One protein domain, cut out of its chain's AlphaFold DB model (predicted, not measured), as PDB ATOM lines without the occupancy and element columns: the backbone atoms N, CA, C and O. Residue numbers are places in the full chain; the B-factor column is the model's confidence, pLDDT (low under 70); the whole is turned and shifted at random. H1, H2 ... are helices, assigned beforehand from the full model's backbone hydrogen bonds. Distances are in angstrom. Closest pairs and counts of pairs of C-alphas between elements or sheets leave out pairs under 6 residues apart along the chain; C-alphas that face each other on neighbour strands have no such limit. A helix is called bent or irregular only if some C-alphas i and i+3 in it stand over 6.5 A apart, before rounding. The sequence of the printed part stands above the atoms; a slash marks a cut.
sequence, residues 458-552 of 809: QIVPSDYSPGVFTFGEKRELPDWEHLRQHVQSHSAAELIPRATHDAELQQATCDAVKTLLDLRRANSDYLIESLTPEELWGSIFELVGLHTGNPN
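AT A GLANCE: This is residues 458 to 552 of the 809 residues of the protein "DUF89 family protein" of Candidatus Poribacteria bacterium (UniProt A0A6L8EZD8). Three longer helices, H2, H3 and H5, lie side by side in an up-and-down bundle, each running against the one before it, and two short helices, H1 and H4, pack on each other at one end of it. H2 and H5 meet at the opposite end of the bundle, and at the start of the printed part a tail, residues 458 to 464, sticks out. The printed part has 95 residues with five named helices, in the order H1, H2, H3, H4, H5, and no named strand; its class is all helix. It is only just compact, close to loose, with a radius of gyration of the C-alphas of 14.7 A, and the C-alphas span 44 by 34 by 25 A.

HOW THE PARTS SIT: After the tail, H1, residues 471 to 474, touches H4, residues 527 to 530; their closest C-alphas, those of Gly 472 and Glu 529, are 3.8 A apart. H2, residues 479 to 499, and H3, residues 503 to 518, form a helical hairpin: they touch, closest at the C-alphas of Ala 492 and Cys 510, 6.0 A apart, and run opposite ways at a shallow tilt of 27 degrees. H3 touches H5, residues 533 to 548, closest at the C-alphas of Thr 509 and His 547, 6.1 A apart, at a shallow tilt of 32 degrees, opposite ways. H2 touches H5 with residues 496 to 499 alone, closest at the C-alphas of Ala 499 and Thr 548, 6.2 A apart; they run the same way at a shallow tilt of 34 degrees, only just short of steep. With residues 517 to 518 alone, H3 only just touches H4, with 3 pairs of C-alphas within 8 A, the closest being those of Leu 517 and Ile 528 at 6.4 A. H1 and H3 are apart, and so are H2 and H4. In H3 and H5 every O i to N i+4 pair is within hydrogen-bond range; in H2 14 of 17 are, and H1 and H4 are too short for such a pair.

IN THESE COORDINATES: H1 begins at C-alpha 471, (68.144, 131.694, 71.648). H2 is 28.2 A from first to last C-alpha, with a kink of 29 degrees near residue 493; it is only just irregular, C-alphas 493 and 496 being 7.0 A apart. H3, 22.4 A long, begins at C-alpha 503, (51.598, 116.399, 51.432). H4 measures 6.0 A. H5, 22.1 A long, ends at C-alpha 548, (62.275, 114.101, 52.504).

THE WHOLE: The two C-alphas farthest apart, those of Gln 458 and Ala 503, are 49.1 A apart. The printed part has no cut; the links H1 to H2, H2 to H3 and H4 to H5 are tight, and H3 to H4 is short. The mean pLDDT of the printed part is 90.7, and one residue, Pro 478, is under 70.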
ATOM      1  N   GLN A 458      94.769 130.394  68.229       87.81
ATOM      2  CA  GLN A 458      95.387 131.552  67.555       87.81
ATOM      3  C   GLN A 458      94.427 132.259  66.591       87.81
ATOM      4  O   GLN A 458      94.642 133.422  66.252       87.81
ATOM      5  N   ILE A 459      93.403 131.551  66.111       88.81
ATOM      6  CA  ILE A 459      92.483 132.040  65.082       88.81
ATOM      7  C   ILE A 459      91.248 132.666  65.713       88.81
ATOM      8  O   ILE A 459      90.750 133.657  65.186       88.81
ATOM      9  N   VAL A 460      90.743 132.108  66.811       89.31
ATOM     10  CA  VAL A 460      89.520 132.581  67.466       89.31
ATOM     11  C   VAL A 460      89.742 132.854  68.948       89.31
ATOM     12  O   VAL A 460      90.622 132.243  69.556       89.31
ATOM     13  N   PRO A 461      88.953 133.753  69.560       86.88
ATOM     14  CA  PRO A 461      89.049 133.987  70.989       86.88
ATOM     15  C   PRO A 461      88.509 132.779  71.776       86.88
ATOM     16  O   PRO A 461      87.761 131.950  71.256       86.88
ATOM     17  N   SER A 462      88.874 132.685  73.057       84.50
ATOM     18  CA  SER A 462      88.490 131.562  73.929       84.50
ATOM     19  C   SER A 462      86.978 131.427  74.152       84.50
ATOM     20  O   SER A 462      86.516 130.366  74.556       84.50
ATOM     21  N   ASP A 463      86.231 132.506  73.925       85.25
ATOM     22  CA  ASP A 463      84.774 132.629  74.032       85.25
ATOM     23  C   ASP A 463      84.076 132.583  72.657       85.25
ATOM     24  O   ASP A 463      82.944 133.045  72.523       85.25
ATOM     25  N   TYR A 464      84.735 132.043  71.623       88.81
ATOM     26  CA  TYR A 464      84.144 131.891  70.292       88.81
ATOM     27  C   TYR A 464      82.799 131.154  70.338       88.81
ATOM     28  O   TYR A 464      82.684 130.076  70.919       88.81
ATOM     29  N   SER A 465      81.807 131.722  69.655       87.38
ATOM     30  CA  SER A 465      80.485 131.137  69.455       87.38
ATOM     31  C   SER A 465      80.064 131.325  67.993       87.38
ATOM     32  O   SER A 465      80.254 132.418  67.443       87.38
ATOM     33  N   PRO A 466      79.525 130.287  67.324       87.00
ATOM     34  CA  PRO A 466      79.095 130.361  65.934       87.00
ATOM     35  C   PRO A 466      77.727 131.052  65.815       87.00
ATOM     36  O   PRO A 466      76.741 130.416  65.481       87.00
ATOM     37  N   GLY A 467      77.667 132.355  66.085       87.88
ATOM     38  CA  GLY A 467      76.445 133.156  66.006       87.88
ATOM     39  C   GLY A 467      76.543 134.429  66.846       87.88
ATOM     40  O   GLY A 467      77.516 134.644  67.565       87.88
ATOM     41  N   VAL A 468      75.538 135.306  66.742       84.50
ATOM     42  CA  VAL A 468      75.524 136.592  67.479       84.50
ATOM     43  C   VAL A 468      74.941 136.460  68.882       84.50
ATOM     44  O   VAL A 468      75.370 137.162  69.789       84.50
ATOM     45  N   PHE A 469      73.927 135.616  69.035       86.56
ATOM     46  CA  PHE A 469      73.216 135.404  70.289       86.56
ATOM     47  C   PHE A 469      72.747 133.958  70.345       86.56
ATOM     48  O   PHE A 469      72.410 133.372  69.309       86.56
ATOM     49  N   THR A 470      72.665 133.402  71.547       89.81
ATOM     50  CA  THR A 470      71.883 132.185  71.747       89.81
ATOM     51  C   THR A 470      70.413 132.536  71.860       89.81
ATOM     52  O   THR A 470      70.012 133.629  72.263       89.81
ATOM     53  N   PHE A 471      69.577 131.581  71.501       88.44
ATOM     54  CA  PHE A 471      68.144 131.694  71.648       88.44
ATOM     55  C   PHE A 471      67.777 132.049  73.125       88.44
ATOM     56  O   PHE A 471      66.986 132.969  73.358       88.44
ATOM     57  N   GLY A 472      68.428 131.442  74.124       86.25
ATOM     58  CA  GLY A 472      68.166 131.667  75.551       86.25
ATOM     59  C   GLY A 472      68.377 133.107  76.030       86.25
ATOM     60  O   GLY A 472      67.617 133.583  76.871       86.25
ATOM     61  N   GLU A 473      69.308 133.857  75.431       86.94
ATOM     62  CA  GLU A 473      69.527 135.286  75.739       86.94
ATOM     63  C   GLU A 473      68.295 136.160  75.462       86.94
ATOM     64  O   GLU A 473      68.182 137.274  75.974       86.94
ATOM     65  N   LYS A 474      67.351 135.667  74.652       80.81
ATOM     66  CA  LYS A 474      66.108 136.368  74.322       80.81
ATOM     67  C   LYS A 474      64.888 135.842  75.066       80.81
ATOM     68  O   LYS A 474      63.819 136.399  74.849       80.81
ATOM     69  N   ARG A 475      65.017 134.832  75.936       77.62
ATOM     70  CA  ARG A 475      63.895 134.128  76.593       77.62
ATOM     71  C   ARG A 475      62.895 135.059  77.286       77.62
ATOM     72  O   ARG A 475      61.694 134.813  77.231       77.62
ATOM     73  N   GLU A 476      63.379 136.123  77.921       75.25
ATOM     74  CA  GLU A 476      62.539 137.092  78.644       75.25
ATOM     75  C   GLU A 476      61.911 138.164  77.736       75.25
ATOM     76  O   GLU A 476      61.084 138.964  78.179       75.25
ATOM     77  N   LEU A 477      62.288 138.198  76.456       73.88
ATOM     78  CA  LEU A 477      61.794 139.164  75.486       73.88
ATOM     79  C   LEU A 477      60.624 138.573  74.682       73.88
ATOM     80  O   LEU A 477      60.660 137.401  74.309       73.88
ATOM     81  N   PRO A 478      59.624 139.387  74.290       68.50
ATOM     82  CA  PRO A 478      58.556 138.954  73.379       68.50
ATOM     83  C   PRO A 478      59.071 138.376  72.049       68.50
ATOM     84  O   PRO A 478      58.405 137.561  71.415       68.50
ATOM     85  N   ASP A 479      60.276 138.782  71.641       70.88
ATOM     86  CA  ASP A 479      60.949 138.302  70.436       70.88
ATOM     87  C   ASP A 479      61.260 136.794  70.481       70.88
ATOM     88  O   ASP A 479      61.378 136.188  69.421       70.88
ATOM     89  N   TRP A 480      61.357 136.170  71.662       78.62
ATOM     90  CA  TRP A 480      61.613 134.730  71.819       78.62
ATOM     91  C   TRP A 480      60.606 133.862  71.065       78.62
ATOM     92  O   TRP A 480      60.954 133.066  70.192       78.62
ATOM     93  N   GLU A 481      59.331 134.049  71.392       81.06
ATOM     94  CA  GLU A 481      58.249 133.250  70.835       81.06
ATOM     95  C   GLU A 481      58.049 133.579  69.350       81.06
ATOM     96  O   GLU A 481      57.835 132.685  68.532       81.06
ATOM     97  N   HIS A 482      58.243 134.845  68.967       82.69
ATOM     98  CA  HIS A 482      58.255 135.247  67.564       82.69
ATOM     99  C   HIS A 482      59.383 134.580  66.765       82.69
ATOM    100  O   HIS A 482      59.156 134.208  65.617       82.69
ATOM    101  N   LEU A 483      60.579 134.398  67.337       82.56
ATOM    102  CA  LEU A 483      61.689 133.712  66.666       82.56
ATOM    103  C   LEU A 483      61.379 132.230  66.440       82.56
ATOM    104  O   LEU A 483      61.594 131.730  65.337       82.56
ATOM    105  N   ARG A 484      60.817 131.540  67.438       89.25
ATOM    106  CA  ARG A 484      60.391 130.135  67.296       89.25
ATOM    107  C   ARG A 484      59.315 129.984  66.221       89.25
ATOM    108  O   ARG A 484      59.454 129.165  65.311       89.25
ATOM    109  N   GLN A 485      58.286 130.830  66.273       88.50
ATOM    110  CA  GLN A 485      57.223 130.868  65.266       88.50
ATOM    111  C   GLN A 485      57.764 131.215  63.877       88.50
ATOM    112  O   GLN A 485      57.324 130.645  62.879       88.50
ATOM    113  N   HIS A 486      58.752 132.109  63.795       88.75
ATOM    114  CA  HIS A 486      59.412 132.448  62.543       88.75
ATOM    115  C   HIS A 486      60.112 131.229  61.934       88.75
ATOM    116  O   HIS A 486      59.829 130.908  60.782       88.75
ATOM    117  N   VAL A 487      60.935 130.505  62.703       92.06
ATOM    118  CA  VAL A 487      61.621 129.284  62.240       92.06
ATOM    119  C   VAL A 487      60.623 128.235  61.748       92.06
ATOM    120  O   VAL A 487      60.793 127.678  60.660       92.06
ATOM    121  N   GLN A 488      59.541 128.016  62.501       93.19
ATOM    122  CA  GLN A 488      58.487 127.078  62.119       93.19
ATOM    123  C   GLN A 488      57.786 127.510  60.820       93.19
ATOM    124  O   GLN A 488      57.652 126.715  59.890       93.19
ATOM    125  N   SER A 489      57.367 128.776  60.730       91.69
ATOM    126  CA  SER A 489      56.656 129.308  59.562       91.69
ATOM    127  C   SER A 489      57.522 129.316  58.301       91.69
ATOM    128  O   SER A 489      57.044 128.948  57.232       91.69
ATOM    129  N   HIS A 490      58.802 129.674  58.425       91.12
ATOM    130  CA  HIS A 490      59.738 129.701  57.308       91.12
ATOM    131  C   HIS A 490      60.054 128.284  56.816       91.12
ATOM    132  O   HIS A 490      60.033 128.030  55.612       91.12
ATOM    133  N   SER A 491      60.234 127.331  57.738       94.44
ATOM    134  CA  SER A 491      60.392 125.916  57.384       94.44
ATOM    135  C   SER A 491      59.193 125.392  56.587       94.44
ATOM    136  O   SER A 491      59.373 124.796  55.527       94.44
ATOM    137  N   ALA A 492      57.972 125.665  57.058       94.38
ATOM    138  CA  ALA A 492      56.738 125.184  56.438       94.38
ATOM    139  C   ALA A 492      56.401 125.874  55.104       94.38
ATOM    140  O   ALA A 492      55.866 125.234  54.203       94.38
ATOM    141  N   ALA A 493      56.688 127.172  54.971       90.75
ATOM    142  CA  ALA A 493      56.318 127.952  53.790       90.75
ATOM    143  C   ALA A 493      57.388 127.937  52.689       90.75
ATOM    144  O   ALA A 493      57.042 128.032  51.511       90.75
ATOM    145  N   GLU A 494      58.671 127.837  53.050       88.88
ATOM    146  CA  GLU A 494      59.772 127.987  52.099       88.88
ATOM    147  C   GLU A 494      60.624 126.724  51.943       88.88
ATOM    148  O   GLU A 494      60.794 126.261  50.814       88.88
ATOM    149  N   LEU A 495      61.146 126.148  53.027       93.06
ATOM    150  CA  LEU A 495      62.113 125.044  52.945       93.06
ATOM    151  C   LEU A 495      61.464 123.704  52.560       93.06
ATOM    152  O   LEU A 495      61.850 123.069  51.579       93.06
ATOM    153  N   ILE A 496      60.460 123.266  53.319       95.94
ATOM    154  CA  ILE A 496      59.838 121.944  53.169       95.94
ATOM    155  C   ILE A 496      59.127 121.783  51.809       95.94
ATOM    156  O   ILE A 496      59.338 120.755  51.156       95.94
ATOM    157  N   PRO A 497      58.372 122.780  51.293       94.81
ATOM    158  CA  PRO A 497      57.746 122.682  49.970       94.81
ATOM    159  C   PRO A 497      58.733 122.606  48.799       94.81
ATOM    160  O   PRO A 497      58.362 122.153  47.714       94.81
ATOM    161  N   ARG A 498      59.978 123.058  48.999       93.06
ATOM    162  CA  ARG A 498      61.074 122.892  48.032       93.06
ATOM    163  C   ARG A 498      61.682 121.497  48.084       93.06
ATOM    164  O   ARG A 498      62.136 120.987  47.063       93.06
ATOM    165  N   ALA A 499      61.687 120.882  49.262       95.12
ATOM    166  CA  ALA A 499      62.254 119.562  49.469       95.12
ATOM    167  C   ALA A 499      61.349 118.451  48.909       95.12
ATOM    168  O   ALA A 499      61.850 117.524  48.274       95.12
ATOM    169  N   THR A 500      60.027 118.561  49.085       95.44
ATOM    170  CA  THR A 500      59.053 117.565  48.608       95.44
ATOM    171  C   THR A 500      57.704 118.191  48.236       95.44
ATOM    172  O   THR A 500      57.305 119.222  48.778       95.44
ATOM    173  N   HIS A 501      56.977 117.546  47.319       95.31
ATOM    174  CA  HIS A 501      55.587 117.872  46.967       95.31
ATOM    175  C   HIS A 501      54.567 116.899  47.581       95.31
ATOM    176  O   HIS A 501      53.366 117.066  47.374       95.31
ATOM    177  N   ASP A 502      55.034 115.880  48.307       96.94
ATOM    178  CA  ASP A 502      54.174 114.925  49.004       96.94
ATOM    179  C   ASP A 502      53.594 115.559  50.275       96.94
ATOM    180  O   ASP A 502      54.338 115.945  51.174       96.94
ATOM    181  N   ALA A 503      52.269 115.690  50.343       96.25
ATOM    182  CA  ALA A 503      51.598 116.399  51.432       96.25
ATOM    183  C   ALA A 503      51.752 115.707  52.798       96.25
ATOM    184  O   ALA A 503      51.842 116.395  53.815       96.25
ATOM    185  N   GLU A 504      51.803 114.372  52.833       95.44
ATOM    186  CA  GLU A 504      51.997 113.625  54.080       95.44
ATOM    187  C   GLU A 504      53.424 113.824  54.591       95.44
ATOM    188  O   GLU A 504      53.631 114.120  55.768       95.44
ATOM    189  N   LEU A 505      54.408 113.771  53.690       95.06
ATOM    190  CA  LEU A 505      55.808 113.996  54.029       95.06
ATOM    191  C   LEU A 505      56.081 115.444  54.444       95.06
ATOM    192  O   LEU A 505      56.863 115.679  55.365       95.06
ATOM    193  N   GLN A 506      55.421 116.419  53.808       97.00
ATOM    194  CA  GLN A 506      55.483 117.820  54.231       97.00
ATOM    195  C   GLN A 506      54.971 117.981  55.661       97.00
ATOM    196  O   GLN A 506      55.648 118.607  56.478       97.00
ATOM    197  N   GLN A 507      53.808 117.401  55.971       96.75
ATOM    198  CA  GLN A 507      53.220 117.470  57.306       96.75
ATOM    199  C   GLN A 507      54.130 116.803  58.344       96.75
ATOM    200  O   GLN A 507      54.490 117.445  59.329       96.75
ATOM    201  N   ALA A 508      54.598 115.581  58.075       95.81
ATOM    202  CA  ALA A 508      55.518 114.866  58.959       95.81
ATOM    203  C   ALA A 508      56.820 115.649  59.206       95.81
ATOM    204  O   ALA A 508      57.300 115.733  60.335       95.81
ATOM    205  N   THR A 509      57.372 116.287  58.169       97.12
ATOM    206  CA  THR A 509      58.582 117.112  58.300       97.12
ATOM    207  C   THR A 509      58.311 118.395  59.095       97.12
ATOM    208  O   THR A 509      59.145 118.809  59.899       97.12
ATOM    209  N   CYS A 510      57.139 119.022  58.929       97.38
ATOM    210  CA  CYS A 510      56.736 120.177  59.739       97.38
ATOM    211  C   CYS A 510      56.607 119.804  61.222       97.38
ATOM    212  O   CYS A 510      57.058 120.556  62.090       97.38
ATOM    213  N   ASP A 511      56.027 118.639  61.506       97.06
ATOM    214  CA  ASP A 511      55.883 118.121  62.865       97.06
ATOM    215  C   ASP A 511      57.246 117.781  63.482       97.06
ATOM    216  O   ASP A 511      57.475 118.069  64.658       97.06
ATOM    217  N   ALA A 512      58.196 117.278  62.690       97.38
ATOM    218  CA  ALA A 512      59.572 117.061  63.126       97.38
ATOM    219  C   ALA A 512      60.305 118.376  63.457       97.38
ATOM    220  O   ALA A 512      60.957 118.467  64.497       97.38
ATOM    221  N   VAL A 513      60.149 119.431  62.644       97.69
ATOM    222  CA  VAL A 513      60.698 120.766  62.964       97.69
ATOM    223  C   VAL A 513      60.095 121.306  64.259       97.69
ATOM    224  O   VAL A 513      60.818 121.799  65.122       97.69
ATOM    225  N   LYS A 514      58.775 121.184  64.436       96.56
ATOM    226  CA  LYS A 514      58.117 121.586  65.684       96.56
ATOM    227  C   LYS A 514      58.651 120.788  66.876       96.56
ATOM    228  O   LYS A 514      58.964 121.375  67.905       96.56
ATOM    229  N   THR A 515      58.812 119.480  66.709       96.94
ATOM    230  CA  THR A 515      59.372 118.589  67.729       96.94
ATOM    231  C   THR A 515      60.771 119.034  68.139       96.94
ATOM    232  O   THR A 515      61.017 119.161  69.332       96.94
ATOM    233  N   LEU A 516      61.654 119.359  67.187       97.12
ATOM    234  CA  LEU A 516      62.985 119.907  67.471       97.12
ATOM    235  C   LEU A 516      62.912 121.193  68.310       97.12
ATOM    236  O   LEU A 516      63.631 121.332  69.298       97.12
ATOM    237  N   LEU A 517      62.026 122.122  67.942       95.56
ATOM    238  CA  LEU A 517      61.830 123.379  68.673       95.56
ATOM    239  C   LEU A 517      61.244 123.173  70.078       95.56
ATOM    240  O   LEU A 517      61.407 124.049  70.932       95.56
ATOM    241  N   ASP A 518      60.531 122.069  70.299       94.88
ATOM    242  CA  ASP A 518      59.877 121.708  71.557       94.88
ATOM    243  C   ASP A 518      60.701 120.727  72.414       94.88
ATOM    244  O   ASP A 518      60.294 120.432  73.540       94.88
ATOM    245  N   LEU A 519      61.861 120.252  71.934       94.50
ATOM    246  CA  LEU A 519      62.757 119.395  72.714       94.50
ATOM    247  C   LEU A 519      63.190 120.101  74.000       94.50
ATOM    248  O   LEU A 519      63.614 121.260  73.986       94.50
ATOM    249  N   ARG A 520      63.112 119.372  75.113       92.25
ATOM    250  CA  ARG A 520      63.446 119.864  76.450       92.25
ATOM    251  C   ARG A 520      64.535 119.027  77.089       92.25
ATOM    252  O   ARG A 520      64.601 117.820  76.881       92.25
ATOM    253  N   ARG A 521      65.347 119.687  77.906       92.19
ATOM    254  CA  ARG A 521      66.330 119.040  78.776       92.19
ATOM    255  C   ARG A 521      65.693 118.611  80.099       92.19
ATOM    256  O   ARG A 521      64.585 119.033  80.435       92.19
ATOM    257  N   ALA A 522      66.409 117.819  80.896       89.06
ATOM    258  CA  ALA A 522      65.953 117.348  82.209       89.06
ATOM    259  C   ALA A 522      65.565 118.466  83.193       89.06
ATOM    260  O   ALA A 522      64.790 118.230  84.125       89.06
ATOM    261  N   ASN A 523      66.106 119.673  83.012       87.25
ATOM    262  CA  ASN A 523      65.779 120.870  83.789       87.25
ATOM    263  C   ASN A 523      64.522 121.609  83.276       87.25
ATOM    264  O   ASN A 523      64.158 122.643  83.820       87.25
ATOM    265  N   SER A 524      63.820 121.046  82.285       88.44
ATOM    266  CA  SER A 524      62.642 121.599  81.600       88.44
ATOM    267  C   SER A 524      62.898 122.772  80.652       88.44
ATOM    268  O   SER A 524      61.936 123.217  80.017       88.44
ATOM    269  N   ASP A 525      64.137 123.243  80.508       90.38
ATOM    270  CA  ASP A 525      64.478 124.275  79.526       90.38
ATOM    271  C   ASP A 525      64.422 123.709  78.107       90.38
ATOM    272  O   ASP A 525      64.677 122.518  77.880       90.38
ATOM    273  N   TYR A 526      64.092 124.561  77.137       92.44
ATOM    274  CA  TYR A 526      64.140 124.156  75.740       92.44
ATOM    275  C   TYR A 526      65.593 123.976  75.299       92.44
ATOM    276  O   TYR A 526      66.436 124.836  75.547       92.44
ATOM    277  N   LEU A 527      65.884 122.902  74.563       93.62
ATOM    278  CA  LEU A 527      67.212 122.664  73.993       93.62
ATOM    279  C   LEU A 527      67.706 123.875  73.196       93.62
ATOM    280  O   LEU A 527      68.864 124.280  73.326       93.62
ATOM    281  N   ILE A 528      66.807 124.448  72.391       93.00
ATOM    282  CA  ILE A 528      67.119 125.569  71.511       93.00
ATOM    283  C   ILE A 528      67.637 126.783  72.279       93.00
ATOM    284  O   ILE A 528      68.375 127.552  71.692       93.00
ATOM    285  N   GLU A 529      67.343 126.941  73.576       91.62
ATOM    286  CA  GLU A 529      67.877 128.053  74.378       91.62
ATOM    287  C   GLU A 529      69.412 128.070  74.409       91.62
ATOM    288  O   GLU A 529      70.011 129.139  74.467       91.62
ATOM    289  N   SER A 530      70.051 126.904  74.298       90.50
ATOM    290  CA  SER A 530      71.512 126.773  74.232       90.50
ATOM    291  C   SER A 530      72.103 126.922  72.827       90.50
ATOM    292  O   SER A 530      73.319 126.834  72.679       90.50
ATOM    293  N   LEU A 531      71.268 127.112  71.802       92.44
ATOM    294  CA  LEU A 531      71.683 127.119  70.401       92.44
ATOM    295  C   LEU A 531      71.674 128.529  69.819       92.44
ATOM    296  O   LEU A 531      70.814 129.359  70.126       92.44
ATOM    297  N   THR A 532      72.604 128.775  68.912       91.75
ATOM    298  CA  THR A 532      72.548 129.918  67.998       91.75
ATOM    299  C   THR A 532      71.546 129.663  66.859       91.75
ATOM    300  O   THR A 532      71.221 128.507  66.554       91.75
ATOM    301  N   PRO A 533      71.033 130.715  66.191       90.50
ATOM    302  CA  PRO A 533      70.241 130.554  64.972       90.50
ATOM    303  C   PRO A 533      70.934 129.733  63.888       90.50
ATOM    304  O   PRO A 533      70.283 128.924  63.232       90.50
ATOM    305  N   GLU A 534      72.238 129.914  63.719       90.31
ATOM    306  CA  GLU A 534      73.047 129.185  62.754       90.31
ATOM    307  C   GLU A 534      73.070 127.686  63.092       90.31
ATOM    308  O   GLU A 534      72.769 126.849  62.244       90.31
ATOM    309  N   GLU A 535      73.324 127.301  64.340       92.56
ATOM    310  CA  GLU A 535      73.288 125.887  64.740       92.56
ATOM    311  C   GLU A 535      71.906 125.250  64.545       92.56
ATOM    312  O   GLU A 535      71.805 124.137  64.017       92.56
ATOM    313  N   LEU A 536      70.840 125.963  64.921       93.62
ATOM    314  CA  LEU A 536      69.468 125.477  64.774       93.62
ATOM    315  C   LEU A 536      69.103 125.242  63.302       93.62
ATOM    316  O   LEU A 536      68.569 124.185  62.966       93.62
ATOM    317  N   TRP A 537      69.412 126.192  62.415       92.19
ATOM    318  CA  TRP A 537      69.135 126.040  60.985       92.19
ATOM    319  C   TRP A 537      69.930 124.899  60.351       92.19
ATOM    320  O   TRP A 537      69.367 124.168  59.540       92.19
ATOM    321  N   GLY A 538      71.188 124.692  60.756       92.19
ATOM    322  CA  GLY A 538      71.983 123.539  60.318       92.19
ATOM    323  C   GLY A 538      71.292 122.208  60.631       92.19
ATOM    324  O   GLY A 538      71.127 121.369  59.745       92.19
ATOM    325  N   SER A 539      70.796 122.058  61.865       94.25
ATOM    326  CA  SER A 539      70.020 120.876  62.272       94.25
ATOM    327  C   SER A 539      68.715 120.734  61.474       94.25
ATOM    328  O   SER A 539      68.372 119.635  61.044       94.25
ATOM    329  N   ILE A 540      68.013 121.840  61.193       95.50
ATOM    330  CA  ILE A 540      66.776 121.831  60.396       95.50
ATOM    331  C   ILE A 540      67.031 121.409  58.944       95.50
ATOM    332  O   ILE A 540      66.265 120.604  58.415       95.50
ATOM    333  N   PHE A 541      68.082 121.909  58.285       94.44
ATOM    334  CA  PHE A 541      68.391 121.507  56.907       94.44
ATOM    335  C   PHE A 541      68.679 120.009  56.812       94.44
ATOM    336  O   PHE A 541      68.134 119.336  55.932       94.44
ATOM    337  N   GLU A 542      69.471 119.470  57.742       93.69
ATOM    338  CA  GLU A 542      69.758 118.038  57.787       93.69
ATOM    339  C   GLU A 542      68.496 117.215  58.083       93.69
ATOM    340  O   GLU A 542      68.214 116.243  57.379       93.69
ATOM    341  N   LEU A 543      67.693 117.638  59.065       95.00
ATOM    342  CA  LEU A 543      66.418 117.013  59.416       95.00
ATOM    343  C   LEU A 543      65.485 116.939  58.204       95.00
ATOM    344  O   LEU A 543      64.940 115.871  57.917       95.00
ATOM    345  N   VAL A 544      65.326 118.037  57.457       95.62
ATOM    346  CA  VAL A 544      64.497 118.074  56.242       95.62
ATOM    347  C   VAL A 544      65.054 117.136  55.172       95.62
ATOM    348  O   VAL A 544      64.286 116.400  54.550       95.62
ATOM    349  N   GLY A 545      66.374 117.104  54.978       94.56
ATOM    350  CA  GLY A 545      67.021 116.176  54.049       94.56
ATOM    351  C   GLY A 545      66.764 114.707  54.406       94.56
ATOM    352  O   GLY A 545      66.425 113.915  53.525       94.56
ATOM    353  N   LEU A 546      66.848 114.352  55.692       94.25
ATOM    354  CA  LEU A 546      66.585 112.996  56.189       94.25
ATOM    355  C   LEU A 546      65.123 112.573  56.013       94.25
ATOM    356  O   LEU A 546      64.869 111.444  55.602       94.25
ATOM    357  N   HIS A 547      64.170 113.462  56.306       94.44
ATOM    358  CA  HIS A 547      62.741 113.154  56.189       94.44
ATOM    359  C   HIS A 547      62.303 113.067  54.728       94.44
ATOM    360  O   HIS A 547      61.562 112.165  54.353       94.44
ATOM    361  N   THR A 548      62.761 113.994  53.887       95.00
ATOM    362  CA  THR A 548      62.275 114.101  52.504       95.00
ATOM    363  C   THR A 548      63.054 113.252  51.504       95.00
ATOM    364  O   THR A 548      62.578 113.022  50.394       95.00
ATOM    365  N   GLY A 549      64.264 112.816  51.865       93.94
ATOM    366  CA  GLY A 549      65.201 112.170  50.946       93.94
ATOM    367  C   GLY A 549      65.805 113.119  49.902       93.94
ATOM    368  O   GLY A 549      66.521 112.659  49.014       93.94
ATOM    369  N   ASN A 550      65.532 114.428  49.986       94.44
ATOM    370  CA  ASN A 550      66.075 115.445  49.091       94.44
ATOM    371  C   ASN A 550      67.156 116.280  49.807       94.44
ATOM    372  O   ASN A 550      66.819 117.194  50.561       94.44
ATOM    373  N   PRO A 551      68.453 116.021  49.555       88.94
ATOM    374  CA  PRO A 551      69.544 116.728  50.223       88.94
ATOM    375  C   PRO A 551      69.792 118.143  49.675       88.94
ATOM    376  O   PRO A 551      70.591 118.876  50.247       88.94
ATOM    377  N   ASN A 552      69.153 118.549  48.568       90.88
ATOM    378  CA  ASN A 552      69.357 119.877  47.980       90.88
ATOM    379  C   ASN A 552      68.031 120.556  47.584       90.88
ATOM    380  O   ASN A 552      67.735 120.697  46.390       90.88
TER     381      ASN A 552